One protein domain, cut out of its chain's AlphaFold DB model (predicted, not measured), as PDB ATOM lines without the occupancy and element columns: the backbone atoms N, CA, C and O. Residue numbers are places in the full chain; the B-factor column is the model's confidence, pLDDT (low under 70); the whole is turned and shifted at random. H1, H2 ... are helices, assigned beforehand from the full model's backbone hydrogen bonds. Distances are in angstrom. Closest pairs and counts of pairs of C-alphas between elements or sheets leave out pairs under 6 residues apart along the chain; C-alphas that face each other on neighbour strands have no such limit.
ATOM      1  N   SER A   9      22.927  48.893   2.372       97.15
ATOM      2  CA  SER A   9      24.148  49.518   1.864       97.15
ATOM      3  C   SER A   9      25.244  48.503   1.533       97.15
ATOM      4  O   SER A   9      25.997  48.717   0.590       97.15
ATOM      5  N   ASP A  10      25.334  47.388   2.265       97.66
ATOM      6  CA  ASP A  10      26.308  46.331   1.964       97.66
ATOM      7  C   ASP A  10      25.950  45.578   0.689       97.66
ATOM      8  O   ASP A  10      26.820  45.338  -0.143       97.66
ATOM      9  N   ILE A  11      24.665  45.259   0.519       98.19
ATOM     10  CA  ILE A  11      24.151  44.612  -0.691       98.19
ATOM     11  C   ILE A  11      24.389  45.515  -1.904       98.19
ATOM     12  O   ILE A  11      24.942  45.062  -2.903       98.19
ATOM     13  N   HIS A  12      24.019  46.796  -1.808       98.07
ATOM     14  CA  HIS A  12      24.259  47.762  -2.880       98.07
ATOM     15  C   HIS A  12      25.741  47.872  -3.225       98.07
ATOM     16  O   HIS A  12      26.080  47.792  -4.398       98.07
ATOM     17  N   TYR A  13      26.616  47.984  -2.222       97.47
ATOM     18  CA  TYR A  13      28.057  48.089  -2.444       97.47
ATOM     19  C   TYR A  13      28.611  46.900  -3.236       97.47
ATOM     20  O   TYR A  13      29.347  47.089  -4.200       97.47
ATOM     21  N   VAL A  14      28.255  45.669  -2.848       98.12
ATOM     22  CA  VAL A  14      28.746  44.463  -3.532       98.12
ATOM     23  C   VAL A  14      28.245  44.420  -4.974       98.12
ATOM     24  O   VAL A  14      29.024  44.132  -5.878       98.12
ATOM     25  N   LEU A  15      26.972  44.734  -5.210       98.35
ATOM     26  CA  LEU A  15      26.390  44.708  -6.553       98.35
ATOM     27  C   LEU A  15      26.925  45.833  -7.447       98.35
ATOM     28  O   LEU A  15      27.151  45.618  -8.633       98.35
ATOM     29  N   GLU A  16      27.164  47.016  -6.885       97.24
ATOM     30  CA  GLU A  16      27.763  48.144  -7.603       97.24
ATOM     31  C   GLU A  16      29.203  47.844  -8.011       97.24
ATOM     32  O   GLU A  16      29.580  48.107  -9.151       97.24
ATOM     33  N   LEU A  17      29.976  47.202  -7.130       97.02
ATOM     34  CA  LEU A  17      31.340  46.771  -7.433       97.02
ATOM     35  C   LEU A  17      31.399  45.786  -8.613       97.02
ATOM     36  O   LEU A  17      32.359  45.811  -9.378       97.02
ATOM     37  N   HIS A  18      30.370  44.951  -8.777       96.91
ATOM     38  CA  HIS A  18      30.249  44.007  -9.893       96.91
ATOM     39  C   HIS A  18      29.537  44.601 -11.120       96.91
ATOM     40  O   HIS A  18      29.308  43.894 -12.098       96.91
ATOM     41  N   GLY A  19      29.189  45.892 -11.099       96.61
ATOM     42  CA  GLY A  19      28.553  46.568 -12.230       96.61
ATOM     43  C   GLY A  19      27.109  46.137 -12.500       96.61
ATOM     44  O   GLY A  19      26.625  46.327 -13.616       96.61
ATOM     45  N   CYS A  20      26.410  45.572 -11.510       97.31
ATOM     46  CA  CYS A  20      25.018  45.164 -11.679       97.31
ATOM     47  C   CYS A  20      24.100  46.372 -11.926       97.31
ATOM     48  O   CYS A  20      24.340  47.500 -11.495       97.31
ATOM     49  N   SER A  21      22.979  46.126 -12.589       97.73
ATOM     50  CA  SER A  21      21.966  47.119 -12.889       97.73
ATOM     51  C   SER A  21      21.242  47.596 -11.628       97.73
ATOM     52  O   SER A  21      21.034  46.860 -10.657       97.73
ATOM     53  N   LYS A  22      20.728  48.834 -11.670       96.53
ATOM     54  CA  LYS A  22      19.887  49.390 -10.591       96.53
ATOM     55  C   LYS A  22      18.682  48.501 -10.267       96.53
ATOM     56  O   LYS A  22      18.236  48.455  -9.125       96.53
ATOM     57  N   THR A  23      18.151  47.784 -11.260       96.92
ATOM     58  CA  THR A  23      17.020  46.869 -11.061       96.92
ATOM     59  C   THR A  23      17.408  45.687 -10.178       96.92
ATOM     60  O   THR A  23      16.650  45.346  -9.268       96.92
ATOM     61  N   VAL A  24      18.577  45.083 -10.416       97.57
ATOM     62  CA  VAL A  24      19.115  44.004  -9.574       97.57
ATOM     63  C   VAL A  24      19.406  44.522  -8.169       97.57
ATOM     64  O   VAL A  24      18.951  43.911  -7.203       97.57
ATOM     65  N   MET A  25      20.033  45.698  -8.041       97.47
ATOM     66  CA  MET A  25      20.288  46.324  -6.735       97.47
ATOM     67  C   MET A  25      19.010  46.496  -5.905       97.47
ATOM     68  O   MET A  25      18.948  46.040  -4.764       97.47
ATOM     69  N   ILE A  26      17.956  47.078  -6.493       97.56
ATOM     70  CA  ILE A  26      16.671  47.296  -5.810       97.56
ATOM     71  C   ILE A  26      16.039  45.966  -5.384       97.56
ATOM     72  O   ILE A  26      15.506  45.857  -4.279       97.56
ATOM     73  N   LYS A  27      16.067  44.946  -6.247       97.17
ATOM     74  CA  LYS A  27      15.489  43.632  -5.936       97.17
ATOM     75  C   LYS A  27      16.254  42.907  -4.834       97.17
ATOM     76  O   LYS A  27      15.626  42.347  -3.935       97.17
ATOM     77  N   ALA A  28      17.582  42.928  -4.893       97.42
ATOM     78  CA  ALA A  28      18.430  42.306  -3.888       97.42
ATOM     79  C   ALA A  28      18.263  42.988  -2.527       97.42
ATOM     80  O   ALA A  28      18.045  42.306  -1.531       97.42
ATOM     81  N   ALA A  29      18.238  44.324  -2.492       96.19
ATOM     82  CA  ALA A  29      17.988  45.089  -1.272       96.19
ATOM     83  C   ALA A  29      16.611  44.801  -0.653       96.19
ATOM     84  O   ALA A  29      16.489  44.683   0.563       96.19
ATOM     85  N   ARG A  30      15.571  44.628  -1.479       97.18
ATOM     86  CA  ARG A  30      14.233  44.211  -1.014       97.18
ATOM     87  C   ARG A  30      14.200  42.788  -0.458       97.18
ATOM     88  O   ARG A  30      13.271  42.450   0.265       97.18
ATOM     89  N   SER A  31      15.199  41.977  -0.783       96.09
ATOM     90  CA  SER A  31      15.322  40.581  -0.358       96.09
ATOM     91  C   SER A  31      16.284  40.424   0.828       96.09
ATOM     92  O   SER A  31      16.829  39.341   1.035       96.09
ATOM     93  N   ILE A  32      16.511  41.491   1.610       96.91
ATOM     94  CA  ILE A  32      17.483  41.506   2.716       96.91
ATOM     95  C   ILE A  32      17.245  40.394   3.743       96.91
ATOM     96  O   ILE A  32      18.203  39.741   4.131       96.91
ATOM     97  N   ALA A  33      15.992  40.086   4.087       96.48
ATOM     98  CA  ALA A  33      15.671  38.998   5.014       96.48
ATOM     99  C   ALA A  33      16.149  37.623   4.499       96.48
ATOM    100  O   ALA A  33      16.622  36.782   5.258       96.48
ATOM    101  N   THR A  34      16.079  37.393   3.185       97.03
ATOM    102  CA  THR A  34      16.614  36.174   2.562       97.03
ATOM    103  C   THR A  34      18.144  36.164   2.591       97.03
ATOM    104  O   THR A  34      18.752  35.121   2.818       97.03
ATOM    105  N   VAL A  35      18.776  37.324   2.402       97.40
ATOM    106  CA  VAL A  35      20.234  37.465   2.509       97.40
ATOM    107  C   VAL A  35      20.711  37.202   3.941       97.40
ATOM    108  O   VAL A  35      21.700  36.497   4.117       97.40
ATOM    109  N   GLU A  36      20.002  37.698   4.955       96.69
ATOM    110  CA  GLU A  36      20.282  37.421   6.372       96.69
ATOM    111  C   GLU A  36      20.282  35.915   6.653       96.69
ATOM    112  O   GLU A  36      21.267  35.388   7.170       96.69
ATOM    113  N   MET A  37      19.249  35.205   6.189       95.97
ATOM    114  CA  MET A  37      19.165  33.744   6.281       95.97
ATOM    115  C   MET A  37      20.364  33.038   5.617       95.97
ATOM    116  O   MET A  37      20.894  32.066   6.158       95.97
ATOM    117  N   PHE A  38      20.845  33.514   4.461       97.43
ATOM    118  CA  PHE A  38      22.049  32.946   3.841       97.43
ATOM    119  C   PHE A  38      23.311  33.219   4.667       97.43
ATOM    120  O   PHE A  38      24.142  32.324   4.828       97.43
ATOM    121  N   VAL A  39      23.457  34.428   5.218       95.88
ATOM    122  CA  VAL A  39      24.610  34.811   6.050       95.88
ATOM    123  C   VAL A  39      24.691  33.954   7.319       95.88
ATOM    124  O   VAL A  39      25.791  33.567   7.718       95.88
ATOM    125  N   GLU A  40      23.559  33.549   7.904       93.95
ATOM    126  CA  GLU A  40      23.522  32.618   9.045       93.95
ATOM    127  C   GLU A  40      24.165  31.254   8.738       93.95
ATOM    128  O   GLU A  40      24.775  30.630   9.614       93.95
ATOM    129  N   ALA A  41      24.114  30.799   7.480       94.48
ATOM    130  CA  ALA A  41      24.786  29.572   7.055       94.48
ATOM    131  C   ALA A  41      26.321  29.719   6.987       94.48
ATOM    132  O   ALA A  41      27.027  28.707   6.955       94.48
ATOM    133  N   LYS A  42      26.849  30.950   7.037       92.10
ATOM    134  CA  LYS A  42      28.272  31.345   7.085       92.10
ATOM    135  C   LYS A  42      29.126  31.036   5.853       92.10
ATOM    136  O   LYS A  42      30.135  31.702   5.667       92.10
ATOM    137  N   THR A  43      28.797  30.027   5.048       93.45
ATOM    138  CA  THR A  43      29.569  29.657   3.849       93.45
ATOM    139  C   THR A  43      28.651  29.214   2.715       93.45
ATOM    140  O   THR A  43      27.596  28.624   2.959       93.45
ATOM    141  N   PHE A  44      29.072  29.442   1.464       95.00
ATOM    142  CA  PHE A  44      28.297  29.023   0.290       95.00
ATOM    143  C   PHE A  44      28.009  27.518   0.304       95.00
ATOM    144  O   PHE A  44      26.884  27.111   0.047       95.00
ATOM    145  N   GLY A  45      28.983  26.686   0.690       96.57
ATOM    146  CA  GLY A  45      28.782  25.237   0.779       96.57
ATOM    147  C   GLY A  45      27.616  24.846   1.697       96.57
ATOM    148  O   GLY A  45      26.871  23.924   1.380       96.57
ATOM    149  N   ARG A  46      27.397  25.575   2.801       97.12
ATOM    150  CA  ARG A  46      26.249  25.338   3.692       97.12
ATOM    151  C   ARG A  46      24.947  25.888   3.115       97.12
ATOM    152  O   ARG A  46      23.935  25.199   3.202       97.12
ATOM    153  N   VAL A  47      24.972  27.058   2.472       97.65
ATOM    154  CA  VAL A  47      23.811  27.599   1.739       97.65
ATOM    155  C   VAL A  47      23.358  26.630   0.645       97.65
ATOM    156  O   VAL A  47      22.178  26.310   0.557       97.65
ATOM    157  N   ALA A  48      24.294  26.091  -0.137       97.03
ATOM    158  CA  ALA A  48      24.007  25.186  -1.244       97.03
ATOM    159  C   ALA A  48      23.400  23.844  -0.802       97.03
ATOM    160  O   ALA A  48      22.695  23.204  -1.584       97.03
ATOM    161  N   VAL A  49      23.655  23.426   0.442       97.02
ATOM    162  CA  VAL A  49      23.069  22.218   1.040       97.02
ATOM    163  C   VAL A  49      21.715  22.511   1.688       97.02
ATOM    164  O   VAL A  49      20.762  21.776   1.449       97.02
ATOM    165  N   ILE A  50      21.620  23.565   2.505       97.48
ATOM    166  CA  ILE A  50      20.446  23.833   3.354       97.48
ATOM    167  C   ILE A  50      19.358  24.595   2.588       97.48
ATOM    168  O   ILE A  50      18.182  24.265   2.695       97.48
ATOM    169  N   PHE A  51      19.756  25.585   1.790       97.09
ATOM    170  CA  PHE A  51      18.873  26.549   1.130       97.09
ATOM    171  C   PHE A  51      19.003  26.483  -0.394       97.09
ATOM    172  O   PHE A  51      19.047  27.505  -1.086       97.09
ATOM    173  N   LYS A  52      19.140  25.261  -0.930       96.81
ATOM    174  CA  LYS A  52      19.426  25.037  -2.352       96.81
ATOM    175  C   LYS A  52      18.429  25.752  -3.264       96.81
ATOM    176  O   LYS A  52      18.825  26.381  -4.238       96.81
ATOM    177  N   ARG A  53      17.135  25.638  -2.961       97.43
ATOM    178  CA  ARG A  53      16.072  26.202  -3.803       97.43
ATOM    179  C   ARG A  53      16.053  27.721  -3.713       97.43
ATOM    180  O   ARG A  53      15.856  28.390  -4.719       97.43
ATOM    181  N   GLU A  54      16.280  28.251  -2.523       97.39
ATOM    182  CA  GLU A  54      16.222  29.669  -2.209       97.39
ATOM    183  C   GLU A  54      17.389  30.414  -2.850       97.39
ATOM    184  O   GLU A  54      17.163  31.447  -3.479       97.39
ATOM    185  N   TYR A  55      18.619  29.894  -2.759       96.66
ATOM    186  CA  TYR A  55      19.760  30.559  -3.393       96.66
ATOM    187  C   TYR A  55      19.674  30.472  -4.923       96.66
ATOM    188  O   TYR A  55      19.949  31.462  -5.590       96.66
ATOM    189  N   GLN A  56      19.220  29.342  -5.487       97.10
ATOM    190  CA  GLN A  56      18.990  29.216  -6.936       97.10
ATOM    191  C   GLN A  56      17.880  30.158  -7.411       97.10
ATOM    192  O   GLN A  56      17.974  30.767  -8.475       97.10
ATOM    193  N   PHE A  57      16.817  30.309  -6.619       96.29
ATOM    194  CA  PHE A  57      15.775  31.283  -6.911       96.29
ATOM    195  C   PHE A  57      16.337  32.707  -6.885       96.29
ATOM    196  O   PHE A  57      16.064  33.477  -7.806       96.29
ATOM    197  N   PHE A  58      17.136  33.039  -5.869       97.50
ATOM    198  CA  PHE A  58      17.790  34.336  -5.740       97.50
ATOM    199  C   PHE A  58      18.711  34.618  -6.935       97.50
ATOM    200  O   PHE A  58      18.580  35.658  -7.573       97.50
ATOM    201  N   GLU A  59      19.577  33.676  -7.303       97.10
ATOM    202  CA  GLU A  59      20.460  33.777  -8.469       97.10
ATOM    203  C   GLU A  59      19.665  34.070  -9.752       97.10
ATOM    204  O   GLU A  59      19.853  35.107 -10.388       97.10
ATOM    205  N   ASN A  60      18.663  33.243 -10.054       96.44
ATOM    206  CA  ASN A  60      17.928  33.335 -11.316       96.44
ATOM    207  C   ASN A  60      16.962  34.538 -11.383       96.44
ATOM    208  O   ASN A  60      16.757  35.121 -12.446       96.44
ATOM    209  N   HIS A  61      16.330  34.932 -10.269       95.71
ATOM    210  CA  HIS A  61      15.225  35.912 -10.286       95.71
ATOM    211  C   HIS A  61      15.585  37.278  -9.696       95.71
ATOM    212  O   HIS A  61      14.958  38.295 -10.052       95.71
ATOM    213  N   VAL A  62      16.559  37.304  -8.784       97.01
ATOM    214  CA  VAL A  62      17.048  38.521  -8.131       97.01
ATOM    215  C   VAL A  62      18.300  39.015  -8.841       97.01
ATOM    216  O   VAL A  62      18.279  40.156  -9.299       97.01
ATOM    217  N   LEU A  63      19.321  38.164  -8.999       97.20
ATOM    218  CA  LEU A  63      20.578  38.520  -9.674       97.20
ATOM    219  C   LEU A  63      20.481  38.460 -11.206       97.20
ATOM    220  O   LEU A  63      21.205  39.192 -11.871       97.20
ATOM    221  N   ARG A  64      19.533  37.687 -11.762       92.28
ATOM    222  CA  ARG A  64      19.179  37.670 -13.199       92.28
ATOM    223  C   ARG A  64      20.378  37.435 -14.125       92.28
ATOM    224  O   ARG A  64      20.520  38.132 -15.125       92.28
ATOM    225  N   ASP A  65      21.249  36.506 -13.751       87.57
ATOM    226  CA  ASP A  65      22.481  36.181 -14.484       87.57
ATOM    227  C   ASP A  65      23.498  37.338 -14.597       87.57
ATOM    228  O   ASP A  65      24.545  37.173 -15.217       87.57
ATOM    229  N   GLU A  66      23.247  38.501 -13.976       96.46
ATOM    230  CA  GLU A  66      24.211  39.610 -13.945       96.46
ATOM    231  C   GLU A  66      25.384  39.322 -12.994       96.46
ATOM    232  O   GLU A  66      26.456  39.905 -13.137       96.46
ATOM    233  N   LEU A  67      25.180  38.438 -12.012       96.39
ATOM    234  CA  LEU A  67      26.192  38.014 -11.050       96.39
ATOM    235  C   LEU A  67      25.862  36.616 -10.527       96.39
ATOM    236  O   LEU A  67      24.714  36.341 -10.167       96.39
ATOM    237  N   LEU A  68      26.871  35.749 -10.435       96.79
ATOM    238  CA  LEU A  68      26.712  34.450  -9.790       96.79
ATOM    239  C   LEU A  68      26.499  34.634  -8.287       96.79
ATOM    240  O   LEU A  68      27.141  35.464  -7.636       96.79
ATOM    241  N   PHE A  69      25.634  33.810  -7.704       97.63
ATOM    242  CA  PHE A  69      25.325  33.872  -6.281       97.63
ATOM    243  C   PHE A  69      26.572  33.673  -5.421       97.63
ATOM    244  O   PHE A  69      26.714  34.330  -4.394       97.63
ATOM    245  N   ILE A  70      27.484  32.787  -5.830       97.36
ATOM    246  CA  ILE A  70      28.719  32.526  -5.084       97.36
ATOM    247  C   ILE A  70      29.609  33.774  -4.990       97.36
ATOM    248  O   ILE A  70      30.146  34.046  -3.916       97.36
ATOM    249  N   ASP A  71      29.707  34.559  -6.063       97.69
ATOM    250  CA  ASP A  71      30.524  35.776  -6.111       97.69
ATOM    251  C   ASP A  71      29.881  36.889  -5.280       97.69
ATOM    252  O   ASP A  71      30.538  37.504  -4.437       97.69
ATOM    253  N   PHE A  72      28.563  37.067  -5.428       98.06
ATOM    254  CA  PHE A  72      27.778  37.950  -4.567       98.06
ATOM    255  C   PHE A  72      27.961  37.603  -3.087       98.06
ATOM    256  O   PHE A  72      28.244  38.471  -2.260       98.06
ATOM    257  N   PHE A  73      27.792  36.328  -2.741       98.02
ATOM    258  CA  PHE A  73      27.759  35.887  -1.359       98.02
ATOM    259  C   PHE A  73      29.137  35.964  -0.705       98.02
ATOM    260  O   PHE A  73      29.244  36.473   0.407       98.02
ATOM    261  N   ASN A  74      30.198  35.535  -1.392       96.16
ATOM    262  CA  ASN A  74      31.557  35.663  -0.867       96.16
ATOM    263  C   ASN A  74      31.958  37.135  -0.712       96.16
ATOM    264  O   ASN A  74      32.435  37.518   0.356       96.16
ATOM    265  N   GLY A  75      31.669  37.980  -1.710       96.51
ATOM    266  CA  GLY A  75      31.923  39.420  -1.615       96.51
ATOM    267  C   GLY A  75      31.158  40.081  -0.463       96.51
ATOM    268  O   GLY A  75      31.682  40.966   0.219       96.51
ATOM    269  N   LEU A  76      29.933  39.621  -0.192       97.35
ATOM    270  CA  LEU A  76      29.166  40.063   0.965       97.35
ATOM    271  C   LEU A  76      29.803  39.592   2.277       97.35
ATOM    272  O   LEU A  76      30.018  40.411   3.166       97.35
ATOM    273  N   LEU A  77      30.140  38.308   2.409       95.88
ATOM    274  CA  LEU A  77      30.767  37.776   3.620       95.88
ATOM    275  C   LEU A  77      32.081  38.493   3.952       95.88
ATOM    276  O   LEU A  77      32.275  38.879   5.105       95.88
ATOM    277  N   ASP A  78      32.935  38.751   2.962       93.85
ATOM    278  CA  ASP A  78      34.190  39.492   3.144       93.85
ATOM    279  C   ASP A  78      33.958  40.896   3.719       93.85
ATOM    280  O   ASP A  78      34.723  41.384   4.555       93.85
ATOM    281  N   ARG A  79      32.860  41.542   3.316       93.36
ATOM    282  CA  ARG A  79      32.456  42.861   3.815       93.36
ATOM    283  C   ARG A  79      31.825  42.820   5.210       93.36
ATOM    284  O   ARG A  79      31.933  43.790   5.968       93.36
ATOM    285  N   LEU A  80      31.123  41.740   5.546       94.40
ATOM    286  CA  LEU A  80      30.465  41.564   6.845       94.40
ATOM    287  C   LEU A  80      31.396  40.998   7.916       94.40
ATOM    288  O   LEU A  80      31.044  41.022   9.097       94.40
ATOM    289  N   GLN A  81      32.550  40.466   7.518       91.32
ATOM    290  CA  GLN A  81      33.491  39.830   8.423       91.32
ATOM    291  C   GLN A  81      33.890  40.804   9.534       91.32
ATOM    292  O   GLN A  81      34.496  41.852   9.291       91.32
TER     293      GLN A  81
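Overview. This is residues 9 to 81 of the 98 residues of an uncharacterized protein of Caenorhabditis elegans (UniProt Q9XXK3). Six short helices make a rounded, crossed cluster: H1, H2, H3 and H4 follow one another in an arc round H6, and H5 runs back from H4 to H2. H5 and H6 make a T, the first residue of H6 meeting the side of H5. The printed part has 73 residues, with six named helices, H1 to H6 in chain order, and no named strand; the class is all helix. It is compact, with a radius of gyration of the C-alphas of 10.9 A and spans of 29 by 25 by 19 A.

Along the chain. H5, residues 52 to 63, measures 15.4 A from first to last C-alpha. H6, residues 69 to 80, measures 16.1 A and ends with C-alpha 80 at (30.465, 41.564, 6.845). H1, residues 9 to 17, begins with C-alpha 9 at (24.148, 49.518, 1.864). H2 is residues 22 to 30, H3 residues 32 to 40 and H4 residues 44 to 50.

Arrangement. H6 is the hub, touching H1, H4 and H5. It touches H5 with residue 69 alone, about perpendicular at 89 degrees; the closest C-alphas, of Glu 59 and Phe 69, are 5.3 A apart. H1 touches H6 at a steep tilt of 53 degrees, closest at Val 14 and Gly 75, with C-alphas 6.3 A apart. H4 and H6 only just touch, with 3 pairs of C-alphas within 8 A, closest at Phe 44 and Ile 70, 6.4 A. H1 and H2 form a helical hairpin at a shallow tilt of 28 degrees, opposite ways; their closest C-alphas, of His 12 and Met 25, are 5.7 A apart. H5 touches H2 with residues 62 to 63 alone, the C-alphas of Val 24 and Leu 63 being closest at 5.7 A. H3 is close to H6 but not clearly touching, with C-alphas of Val 39 and Leu 77 7.3 A apart. In each of the six helices every O i to N i+4 pair is within hydrogen-bond range.

Size, cuts and confidence. The farthest C-alphas, of Lys 22 and Val 49, are 29.7 A apart. The printed part has no cut, and its five links are tight. Mean pLDDT of the printed part is 96.4, and no printed residue is under 70.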